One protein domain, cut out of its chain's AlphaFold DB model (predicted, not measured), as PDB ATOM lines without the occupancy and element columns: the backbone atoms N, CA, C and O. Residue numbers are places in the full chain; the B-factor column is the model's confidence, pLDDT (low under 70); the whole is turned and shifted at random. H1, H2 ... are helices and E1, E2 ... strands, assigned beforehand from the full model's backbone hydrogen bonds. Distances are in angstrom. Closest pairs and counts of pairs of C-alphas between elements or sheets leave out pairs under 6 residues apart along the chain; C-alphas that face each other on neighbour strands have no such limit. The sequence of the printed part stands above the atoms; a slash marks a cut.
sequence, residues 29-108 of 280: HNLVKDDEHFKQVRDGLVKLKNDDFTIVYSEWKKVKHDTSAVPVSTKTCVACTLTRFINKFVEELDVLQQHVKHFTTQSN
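This is residues 29 to 108 of the 280 residues of the protein "Hypothetical protein" of Rotaria sp. Silwood2 (UniProt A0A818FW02). A flat, open V: the long helix H3 makes one arm, the two-stranded hairpin E1 and E2 makes the other, and the two arms meet at the corner where E2 passes into H3. H2 packs beside H3 on the side away from the hairpin and runs back toward the corner, and the short H1 packs on H3 farther from that corner. The printed part has 80 residues, with three named helices and two named strands in the order H1, H2, E1, E2, H3; the sheet is E1 - E2, antiparallel, and the class is mixed, helices and strands. It is loose, with a radius of gyration of the C-alphas of 16.1 A and spans of 46 by 44 by 13 A.

H1 is residues 29 to 33, beginning at C-alpha 29 (4.508, 42.441, 16.315), 6.3 A from first to last C-alpha. H2 is residues 35 to 46, 16.3 A long. E1 is residues 54 to 63, 24.8 A long, and begins at C-alpha 54 (-13.429, 23.647, 29.836). E2 is residues 72 to 81, 26.8 A long. H3, the longest helix, is residues 82 to 108, 37.9 A long, and ends at C-alpha 108 (18.424, 47.441, 16.414).

H1 and H2 only just touch, only at the corner by their link, with 3 pairs of C-alphas within 8 A; the closest are those of Leu 31 and Phe 38, 5.5 A apart. H1 touches residues 96 to 101 of H3, where the closest C-alphas, those of Val 32 and Gln 97, are 5.3 A apart. Residues 42 to 46 of H2 touch residues 86 to 90 of H3; the closest C-alphas, of Arg 42 and Val 90, are 6.6 A apart. H2 and H3 run opposite ways at a shallow tilt of 16 degrees. E1 and E2 form an antiparallel hairpin, their directions at 157 degrees, with N 55 and O 80 at 2.8 A and N 76 and O 59 at 2.8 A, within hydrogen-bond range. E1 bends by 57 degrees at residue 60 and E2 by 50 degrees at residue 77. The closest C-alphas of E1 and H3 are those of Thr 54 and Leu 82, 5.7 A apart. H1 is apart from E1 and E2, and H2 is apart from E2. In H1, H2 and H3 every O i to N i+4 pair is within hydrogen-bond range.

The two C-alphas farthest apart are those of Glu 36 and Thr 67, at 46.9 A. The printed part has no cut. The links H1 to H2 and E2 to H3 are tight, those from H2 to E1 and from E1 to E2 are short, and no link is long. The mean pLDDT of the printed part is 87.8, and residue 29 alone is under 70.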
ATOM      1  N   HIS A  29       3.525  41.374  16.283       67.12
ATOM      2  CA  HIS A  29       4.508  42.441  16.315       67.12
ATOM      3  C   HIS A  29       3.864  43.780  16.695       67.12
ATOM      4  O   HIS A  29       4.456  44.529  17.469       67.12
ATOM      5  N   ASN A  30       2.648  44.066  16.223       73.75
ATOM      6  CA  ASN A  30       1.926  45.287  16.594       73.75
ATOM      7  C   ASN A  30       1.262  45.163  17.966       73.75
ATOM      8  O   ASN A  30       1.339  46.097  18.757       73.75
ATOM      9  N   LEU A  31       0.710  43.986  18.283       72.19
ATOM     10  CA  LEU A  31       0.104  43.686  19.581       72.19
ATOM     11  C   LEU A  31       1.056  43.975  20.739       72.19
ATOM     12  O   LEU A  31       0.646  44.407  21.806       72.19
ATOM     13  N   VAL A  32       2.332  43.680  20.527       74.00
ATOM     14  CA  VAL A  32       3.313  43.613  21.600       74.00
ATOM     15  C   VAL A  32       4.156  44.894  21.702       74.00
ATOM     16  O   VAL A  32       4.804  45.140  22.722       74.00
ATOM     17  N   LYS A  33       4.136  45.735  20.663       72.75
ATOM     18  CA  LYS A  33       4.875  47.007  20.628       72.75
ATOM     19  C   LYS A  33       4.140  48.175  21.267       72.75
ATOM     20  O   LYS A  33       4.806  49.071  21.775       72.75
ATOM     21  N   ASP A  34       2.818  48.174  21.209       86.44
ATOM     22  CA  ASP A  34       1.984  49.224  21.779       86.44
ATOM     23  C   ASP A  34       1.486  48.786  23.161       86.44
ATOM     24  O   ASP A  34       0.694  47.852  23.280       86.44
ATOM     25  N   ASP A  35       1.975  49.452  24.210       89.06
ATOM     26  CA  ASP A  35       1.620  49.141  25.597       89.06
ATOM     27  C   ASP A  35       0.133  49.361  25.890       89.06
ATOM     28  O   ASP A  35      -0.447  48.634  26.702       89.06
ATOM     29  N   GLU A  36      -0.505  50.320  25.216       89.31
ATOM     30  CA  GLU A  36      -1.927  50.585  25.392       89.31
ATOM     31  C   GLU A  36      -2.762  49.495  24.721       89.31
ATOM     32  O   GLU A  36      -3.643  48.907  25.356       89.31
ATOM     33  N   HIS A  37      -2.444  49.155  23.472       85.50
ATOM     34  CA  HIS A  37      -3.133  48.081  22.763       85.50
ATOM     35  C   HIS A  37      -2.920  46.713  23.436       85.50
ATOM     36  O   HIS A  37      -3.870  45.941  23.600       85.50
ATOM     37  N   PHE A  38      -1.704  46.433  23.913       88.38
ATOM     38  CA  PHE A  38      -1.398  45.231  24.688       88.38
ATOM     39  C   PHE A  38      -2.260  45.140  25.954       88.38
ATOM     40  O   PHE A  38      -2.866  44.100  26.231       88.38
ATOM     41  N   LYS A  39      -2.372  46.250  26.697       90.69
ATOM     42  CA  LYS A  39      -3.220  46.340  27.889       90.69
ATOM     43  C   LYS A  39      -4.694  46.107  27.553       90.69
ATOM     44  O   LYS A  39      -5.349  45.338  28.249       90.69
ATOM     45  N   GLN A  40      -5.205  46.693  26.470       88.81
ATOM     46  CA  GLN A  40      -6.589  46.484  26.028       88.81
ATOM     47  C   GLN A  40      -6.880  45.007  25.725       88.81
ATOM     48  O   GLN A  40      -7.912  44.482  26.149       88.81
ATOM     49  N   VAL A  41      -5.967  44.313  25.036       86.88
ATOM     50  CA  VAL A  41      -6.115  42.878  24.743       86.88
ATOM     51  C   VAL A  41      -6.055  42.045  26.019       86.88
ATOM     52  O   VAL A  41      -6.892  41.161  26.211       86.88
ATOM     53  N   ARG A  42      -5.123  42.351  26.926       89.88
ATOM     54  CA  ARG A  42      -5.029  41.701  28.239       89.88
ATOM     55  C   ARG A  42      -6.316  41.869  29.049       89.88
ATOM     56  O   ARG A  42      -6.858  40.881  29.544       89.88
ATOM     57  N   ASP A  43      -6.832  43.089  29.150       90.94
ATOM     58  CA  ASP A  43      -8.064  43.390  29.881       90.94
ATOM     59  C   ASP A  43      -9.273  42.698  29.232       90.94
ATOM     60  O   ASP A  43     -10.151  42.183  29.928       90.94
ATOM     61  N   GLY A  44      -9.299  42.625  27.898       89.62
ATOM     62  CA  GLY A  44     -10.287  41.863  27.136       89.62
ATOM     63  C   GLY A  44     -10.264  40.369  27.465       89.62
ATOM     64  O   GLY A  44     -11.312  39.790  27.736       89.62
ATOM     65  N   LEU A  45      -9.078  39.755  27.519       89.19
ATOM     66  CA  LEU A  45      -8.906  38.346  27.891       89.19
ATOM     67  C   LEU A  45      -9.373  38.071  29.321       89.19
ATOM     68  O   LEU A  45     -10.077  37.095  29.560       89.19
ATOM     69  N   VAL A  46      -9.027  38.935  30.278       92.19
ATOM     70  CA  VAL A  46      -9.420  38.764  31.686       92.19
ATOM     71  C   VAL A  46     -10.942  38.786  31.861       92.19
ATOM     72  O   VAL A  46     -11.462  38.053  32.702       92.19
ATOM     73  N   LYS A  47     -11.667  39.554  31.041       92.06
ATOM     74  CA  LYS A  47     -13.139  39.586  31.044       92.06
ATOM     75  C   LYS A  47     -13.787  38.289  30.545       92.06
ATOM     76  O   LYS A  47     -14.970  38.090  30.788       92.06
ATOM     77  N   LEU A  48     -13.039  37.409  29.872       90.00
ATOM     78  CA  LEU A  48     -13.533  36.122  29.362       90.00
ATOM     79  C   LEU A  48     -13.428  34.977  30.383       90.00
ATOM     80  O   LEU A  48     -13.788  33.847  30.058       90.00
ATOM     81  N   LYS A  49     -12.917  35.229  31.595       90.88
ATOM     82  CA  LYS A  49     -12.806  34.202  32.643       90.88
ATOM     83  C   LYS A  49     -14.180  33.630  32.977       90.88
ATOM     84  O   LYS A  49     -15.128  34.370  33.223       90.88
ATOM     85  N   ASN A  50     -14.265  32.306  32.981       86.94
ATOM     86  CA  ASN A  50     -15.470  31.567  33.312       86.94
ATOM     87  C   ASN A  50     -15.071  30.136  33.717       86.94
ATOM     88  O   ASN A  50     -14.317  29.476  32.998       86.94
ATOM     89  N   ASP A  51     -15.545  29.667  34.871       90.56
ATOM     90  CA  ASP A  51     -15.195  28.341  35.394       90.56
ATOM     91  C   ASP A  51     -16.086  27.209  34.860       90.56
ATOM     92  O   ASP A  51     -15.682  26.048  34.914       90.56
ATOM     93  N   ASP A  52     -17.226  27.534  34.245       91.38
ATOM     94  CA  ASP A  52     -18.159  26.566  33.653       91.38
ATOM     95  C   ASP A  52     -17.667  26.023  32.300       91.38
ATOM     96  O   ASP A  52     -18.139  24.992  31.817       91.38
ATOM     97  N   PHE A  53     -16.700  26.696  31.668       90.31
ATOM     98  CA  PHE A  53     -16.137  26.274  30.386       90.31
ATOM     99  C   PHE A  53     -14.808  25.553  30.568       90.31
ATOM    100  O   PHE A  53     -13.869  26.073  31.168       90.31
ATOM    101  N   THR A  54     -14.695  24.376  29.955       89.81
ATOM    102  CA  THR A  54     -13.429  23.647  29.836       89.81
ATOM    103  C   THR A  54     -12.820  23.865  28.456       89.81
ATOM    104  O   THR A  54     -13.497  23.737  27.436       89.81
ATOM    105  N   ILE A  55     -11.521  24.153  28.419       90.38
ATOM    106  CA  ILE A  55     -10.717  24.254  27.204       90.38
ATOM    107  C   ILE A  55      -9.684  23.135  27.163       90.38
ATOM    108  O   ILE A  55      -9.076  22.785  28.176       90.38
ATOM    109  N   VAL A  56      -9.471  22.600  25.962       88.38
ATOM    110  CA  VAL A  56      -8.406  21.645  25.665       88.38
ATOM    111  C   VAL A  56      -7.400  22.312  24.736       88.38
ATOM    112  O   VAL A  56      -7.763  22.773  23.655       88.38
ATOM    113  N   TYR A  57      -6.136  22.365  25.147       87.38
ATOM    114  CA  TYR A  57      -5.053  22.966  24.371       87.38
ATOM    115  C   TYR A  57      -3.770  22.140  24.485       87.38
ATOM    116  O   TYR A  57      -3.687  21.170  25.238       87.38
ATOM    117  N   SER A  58      -2.766  22.485  23.679       89.12
ATOM    118  CA  SER A  58      -1.448  21.863  23.766       89.12
ATOM    119  C   SER A  58      -0.438  22.812  24.385       89.12
ATOM    120  O   SER A  58      -0.324  23.949  23.941       89.12
ATOM    121  N   GLU A  59       0.369  22.312  25.313       89.88
ATOM    122  CA  GLU A  59       1.496  23.049  25.884       89.88
ATOM    123  C   GLU A  59       2.796  22.258  25.797       89.88
ATOM    124  O   GLU A  59       2.808  21.028  25.886       89.88
ATOM    125  N   TRP A  60       3.900  22.978  25.615       85.75
ATOM    126  CA  TRP A  60       5.241  22.407  25.621       85.75
ATOM    127  C   TRP A  60       5.799  22.429  27.042       85.75
ATOM    128  O   TRP A  60       5.804  23.469  27.696       85.75
ATOM    129  N   LYS A  61       6.292  21.284  27.516       89.00
ATOM    130  CA  LYS A  61       6.970  21.152  28.809       89.00
ATOM    131  C   LYS A  61       8.356  20.584  28.620       89.00
ATOM    132  O   LYS A  61       8.545  19.681  27.814       89.00
ATOM    133  N   LYS A  62       9.305  21.055  29.422       85.62
ATOM    134  CA  LYS A  62      10.580  20.362  29.595       85.62
ATOM    135  C   LYS A  62      10.375  19.219  30.584       85.62
ATOM    136  O   LYS A  62      10.089  19.466  31.751       85.62
ATOM    137  N   VAL A  63      10.493  17.986  30.109       88.81
ATOM    138  CA  VAL A  63      10.365  16.767  30.913       88.81
ATOM    139  C   VAL A  63      11.731  16.102  30.986       88.81
ATOM    140  O   VAL A  63      12.369  15.866  29.960       88.81
ATOM    141  N   LYS A  64      12.208  15.821  32.199       88.75
ATOM    142  CA  LYS A  64      13.408  15.008  32.394       88.75
ATOM    143  C   LYS A  64      12.993  13.542  32.314       88.75
ATOM    144  O   LYS A  64      12.213  13.088  33.144       88.75
ATOM    145  N   HIS A  65      13.460  12.846  31.286       83.88
ATOM    146  CA  HIS A  65      13.278  11.404  31.150       83.88
ATOM    147  C   HIS A  65      14.464  10.691  31.799       83.88
ATOM    148  O   HIS A  65      15.585  11.181  31.690       83.88
ATOM    149  N   ASP A  66      14.243   9.525  32.404       88.19
ATOM    150  CA  ASP A  66      15.314   8.749  33.055       88.19
ATOM    151  C   ASP A  66      16.445   8.373  32.085       88.19
ATOM    152  O   ASP A  66      17.598   8.219  32.477       88.19
ATOM    153  N   THR A  67      16.127   8.286  30.793       83.31
ATOM    154  CA  THR A  67      17.065   7.965  29.712       83.31
ATOM    155  C   THR A  67      17.812   9.174  29.149       83.31
ATOM    156  O   THR A  67      18.670   9.001  28.285       83.31
ATOM    157  N   SER A  68      17.504  10.399  29.587       71.69
ATOM    158  CA  SER A  68      18.123  11.613  29.052       71.69
ATOM    159  C   SER A  68      18.752  12.467  30.144       71.69
ATOM    160  O   SER A  68      18.105  12.873  31.110       71.69
ATOM    161  N   ALA A  69      20.024  12.815  29.948       77.94
ATOM    162  CA  ALA A  69      20.745  13.728  30.831       77.94
ATOM    163  C   ALA A  69      20.158  15.154  30.818       77.94
ATOM    164  O   ALA A  69      20.343  15.905  31.776       77.94
ATOM    165  N   VAL A  70      19.432  15.525  29.755       77.12
ATOM    166  CA  VAL A  70      18.903  16.875  29.535       77.12
ATOM    167  C   VAL A  70      17.375  16.824  29.413       77.12
ATOM    168  O   VAL A  70      16.844  15.928  28.758       77.12
ATOM    169  N   PRO A  71      16.631  17.776  30.005       81.31
ATOM    170  CA  PRO A  71      15.185  17.843  29.827       81.31
ATOM    171  C   PRO A  71      14.788  17.965  28.348       81.31
ATOM    172  O   PRO A  71      15.268  18.851  27.637       81.31
ATOM    173  N   VAL A  72      13.866  17.115  27.902       81.81
ATOM    174  CA  VAL A  72      13.345  17.098  26.530       81.81
ATOM    175  C   VAL A  72      12.058  17.913  26.463       81.81
ATOM    176  O   VAL A  72      11.228  17.864  27.370       81.81
ATOM    177  N   SER A  73      11.889  18.693  25.394       85.94
ATOM    178  CA  SER A  73      10.651  19.444  25.170       85.94
ATOM    179  C   SER A  73       9.566  18.521  24.625       85.94
ATOM    180  O   SER A  73       9.629  18.094  23.474       85.94
ATOM    181  N   THR A  74       8.554  18.253  25.440       87.00
ATOM    182  CA  THR A  74       7.437  17.368  25.118       87.00
ATOM    183  C   THR A  74       6.150  18.171  25.014       87.00
ATOM    184  O   THR A  74       5.827  18.989  25.876       87.00
ATOM    185  N   LYS A  75       5.398  17.932  23.940       90.81
ATOM    186  CA  LYS A  75       4.074  18.517  23.736       90.81
ATOM    187  C   LYS A  75       3.039  17.683  24.486       90.81
ATOM    188  O   LYS A  75       2.891  16.495  24.223       90.81
ATOM    189  N   THR A  76       2.314  18.312  25.399       89.81
ATOM    190  CA  THR A  76       1.280  17.676  26.222       89.81
ATOM    191  C   THR A  76      -0.080  18.291  25.931       89.81
ATOM    192  O   THR A  76      -0.174  19.479  25.626       89.81
ATOM    193  N   CYS A  77      -1.128  17.473  25.985       92.62
ATOM    194  CA  CYS A  77      -2.506  17.937  25.894       92.62
ATOM    195  C   CYS A  77      -3.013  18.241  27.304       92.62
ATOM    196  O   CYS A  77      -2.849  17.414  28.201       92.62
ATOM    197  N   VAL A  78      -3.609  19.412  27.500       91.25
ATOM    198  CA  VAL A  78      -4.119  19.857  28.797       91.25
ATOM    199  C   VAL A  78      -5.571  20.264  28.651       91.25
ATOM    200  O   VAL A  78      -5.911  21.051  27.771       91.25
ATOM    201  N   ALA A  79      -6.409  19.722  29.530       93.56
ATOM    202  CA  ALA A  79      -7.784  20.149  29.734       93.56
ATOM    203  C   ALA A  79      -7.866  20.929  31.053       93.56
ATOM    204  O   ALA A  79      -7.391  20.449  32.084       93.56
ATOM    205  N   CYS A  80      -8.423  22.137  31.032       93.25
ATOM    206  CA  CYS A  80      -8.614  22.950  32.236       93.25
ATOM    207  C   CYS A  80      -9.769  23.944  32.072       93.25
ATOM    208  O   CYS A  80     -10.286  24.097  30.967       93.25
ATOM    209  N   THR A  81     -10.167  24.626  33.151       94.81
ATOM    210  CA  THR A  81     -11.171  25.696  33.059       94.81
ATOM    211  C   THR A  81     -10.645  26.871  32.237       94.81
ATOM    212  O   THR A  81      -9.437  27.132  32.194       94.81
ATOM    213  N   LEU A  82     -11.550  27.611  31.600       91.56
ATOM    214  CA  LEU A  82     -11.202  28.792  30.816       91.56
ATOM    215  C   LEU A  82     -10.503  29.851  31.684       91.56
ATOM    216  O   LEU A  82      -9.521  30.443  31.243       91.56
ATOM    217  N   THR A  83     -10.914  30.020  32.945       93.94
ATOM    218  CA  THR A  83     -10.215  30.881  33.917       93.94
ATOM    219  C   THR A  83      -8.753  30.483  34.109       93.94
ATOM    220  O   THR A  83      -7.865  31.338  34.038       93.94
ATOM    221  N   ARG A  84      -8.477  29.189  34.331       94.62
ATOM    222  CA  ARG A  84      -7.108  28.691  34.530       94.62
ATOM    223  C   ARG A  84      -6.257  28.893  33.279       94.62
ATOM    224  O   ARG A  84      -5.106  29.312  33.397       94.62
ATOM    225  N   PHE A  85      -6.824  28.629  32.104       93.19
ATOM    226  CA  PHE A  85      -6.158  28.892  30.832       93.19
ATOM    227  C   PHE A  85      -5.827  30.379  30.662       93.19
ATOM    228  O   PHE A  85      -4.677  30.703  30.389       93.19
ATOM    229  N   ILE A  86      -6.794  31.279  30.874       93.25
ATOM    230  CA  ILE A  86      -6.599  32.727  30.714       93.25
ATOM    231  C   ILE A  86      -5.528  33.250  31.668       93.25
ATOM    232  O   ILE A  86      -4.681  34.023  31.235       93.25
ATOM    233  N   ASN A  87      -5.534  32.834  32.939       93.12
ATOM    234  CA  ASN A  87      -4.510  33.262  33.898       93.12
ATOM    235  C   ASN A  87      -3.105  32.908  33.398       93.12
ATOM    236  O   ASN A  87      -2.255  33.786  33.285       93.12
ATOM    237  N   LYS A  88      -2.902  31.643  33.010       91.56
ATOM    238  CA  LYS A  88      -1.623  31.179  32.468       91.56
ATOM    239  C   LYS A  88      -1.252  31.899  31.168       91.56
ATOM    240  O   LYS A  88      -0.107  32.293  30.982       91.56
ATOM    241  N   PHE A  89      -2.213  32.076  30.266       90.56
ATOM    242  CA  PHE A  89      -1.975  32.727  28.982       90.56
ATOM    243  C   PHE A  89      -1.589  34.201  29.151       90.56
ATOM    244  O   PHE A  89      -0.695  34.667  28.459       90.56
ATOM    245  N   VAL A  90      -2.211  34.924  30.089       91.25
ATOM    246  CA  VAL A  90      -1.854  36.316  30.409       91.25
ATOM    247  C   VAL A  90      -0.438  36.414  30.985       91.25
ATOM    248  O   VAL A  90       0.308  37.299  30.578       91.25
ATOM    249  N   GLU A  91      -0.039  35.496  31.869       90.38
ATOM    250  CA  GLU A  91       1.343  35.431  32.376       90.38
ATOM    251  C   GLU A  91       2.353  35.201  31.238       90.38
ATOM    252  O   GLU A  91       3.361  35.901  31.139       90.38
ATOM    253  N   GLU A  92       2.072  34.258  30.335       89.56
ATOM    254  CA  GLU A  92       2.925  33.992  29.168       89.56
ATOM    255  C   GLU A  92       2.944  35.166  28.175       89.56
ATOM    256  O   GLU A  92       3.960  35.405  27.517       89.56
ATOM    257  N   LEU A  93       1.847  35.919  28.076       89.12
ATOM    258  CA  LEU A  93       1.731  37.083  27.205       89.12
ATOM    259  C   LEU A  93       2.640  38.230  27.679       89.12
ATOM    260  O   LEU A  93       3.302  38.854  26.849       89.12
ATOM    261  N   ASP A  94       2.736  38.464  28.991       87.88
ATOM    262  CA  ASP A  94       3.660  39.451  29.573       87.88
ATOM    263  C   ASP A  94       5.127  39.080  29.275       87.88
ATOM    264  O   ASP A  94       5.929  39.926  28.867       87.88
ATOM    265  N   VAL A  95       5.475  37.794  29.409       89.25
ATOM    266  CA  VAL A  95       6.814  37.281  29.069       89.25
ATOM    267  C   VAL A  95       7.100  37.445  27.575       89.25
ATOM    268  O   VAL A  95       8.181  37.903  27.196       89.25
ATOM    269  N   LEU A  96       6.129  37.124  26.714       86.94
ATOM    270  CA  LEU A  96       6.236  37.351  25.273       86.94
ATOM    271  C   LEU A  96       6.461  38.835  24.964       86.94
ATOM    272  O   LEU A  96       7.263  39.154  24.081       86.94
ATOM    273  N   GLN A  97       5.810  39.739  25.703       89.31
ATOM    274  CA  GLN A  97       5.994  41.169  25.508       89.31
ATOM    275  C   GLN A  97       7.402  41.643  25.797       89.31
ATOM    276  O   GLN A  97       8.023  42.302  24.956       89.31
ATOM    277  N   GLN A  98       7.926  41.262  26.953       89.69
ATOM    278  CA  GLN A  98       9.301  41.571  27.317       89.69
ATOM    279  C   GLN A  98      10.281  41.001  26.290       89.69
ATOM    280  O   GLN A  98      11.148  41.723  25.800       89.69
ATOM    281  N   HIS A  99      10.081  39.750  25.873       87.38
ATOM    282  CA  HIS A  99      10.928  39.097  24.879       87.38
ATOM    283  C   HIS A  99      10.945  39.838  23.529       87.38
ATOM    284  O   HIS A  99      12.014  40.089  22.975       87.38
ATOM    285  N   VAL A 100       9.789  40.262  23.002       86.44
ATOM    286  CA  VAL A 100       9.719  41.028  21.740       86.44
ATOM    287  C   VAL A 100      10.376  42.406  21.874       86.44
ATOM    288  O   VAL A 100      11.059  42.852  20.943       86.44
ATOM    289  N   LYS A 101      10.213  43.081  23.019       87.31
ATOM    290  CA  LYS A 101      10.883  44.360  23.305       87.31
ATOM    291  C   LYS A 101      12.405  44.196  23.361       87.31
ATOM    292  O   LYS A 101      13.124  44.962  22.708       87.31
ATOM    293  N   HIS A 102      12.901  43.179  24.069       89.25
ATOM    294  CA  HIS A 102      14.328  42.857  24.133       89.25
ATOM    295  C   HIS A 102      14.884  42.529  22.751       89.25
ATOM    296  O   HIS A 102      15.856  43.151  22.324       89.25
ATOM    297  N   PHE A 103      14.221  41.640  22.011       87.12
ATOM    298  CA  PHE A 103      14.606  41.280  20.652       87.12
ATOM    299  C   PHE A 103      14.694  42.500  19.736       87.12
ATOM    300  O   PHE A 103      15.673  42.670  19.014       87.12
ATOM    301  N   THR A 104      13.687  43.375  19.772       87.56
ATOM    302  CA  THR A 104      13.664  44.586  18.944       87.56
ATOM    303  C   THR A 104      14.851  45.486  19.281       87.56
ATOM    304  O   THR A 104      15.562  45.943  18.386       87.56
ATOM    305  N   THR A 105      15.110  45.686  20.574       90.50
ATOM    306  CA  THR A 105      16.234  46.489  21.068       90.50
ATOM    307  C   THR A 105      17.575  45.900  20.629       90.50
ATOM    308  O   THR A 105      18.406  46.605  20.058       90.50
ATOM    309  N   GLN A 106      17.770  44.596  20.817       91.25
ATOM    310  CA  GLN A 106      18.991  43.881  20.444       91.25
ATOM    311  C   GLN A 106      19.204  43.847  18.928       91.25
ATOM    312  O   GLN A 106      20.312  44.089  18.458       91.25
ATOM    313  N   SER A 107      18.148  43.611  18.146       90.12
ATOM    314  CA  SER A 107      18.198  43.628  16.681       90.12
ATOM    315  C   SER A 107      18.593  45.009  16.159       90.12
ATOM    316  O   SER A 107      19.423  45.121  15.254       90.12
ATOM    317  N   ASN A 108      18.049  46.072  16.752       93.12
ATOM    318  CA  ASN A 108      18.424  47.441  16.414       93.12
ATOM    319  C   ASN A 108      19.874  47.742  16.809       93.12
ATOM    320  O   ASN A 108      20.607  48.313  16.003       93.12
TER     321      ASN A 108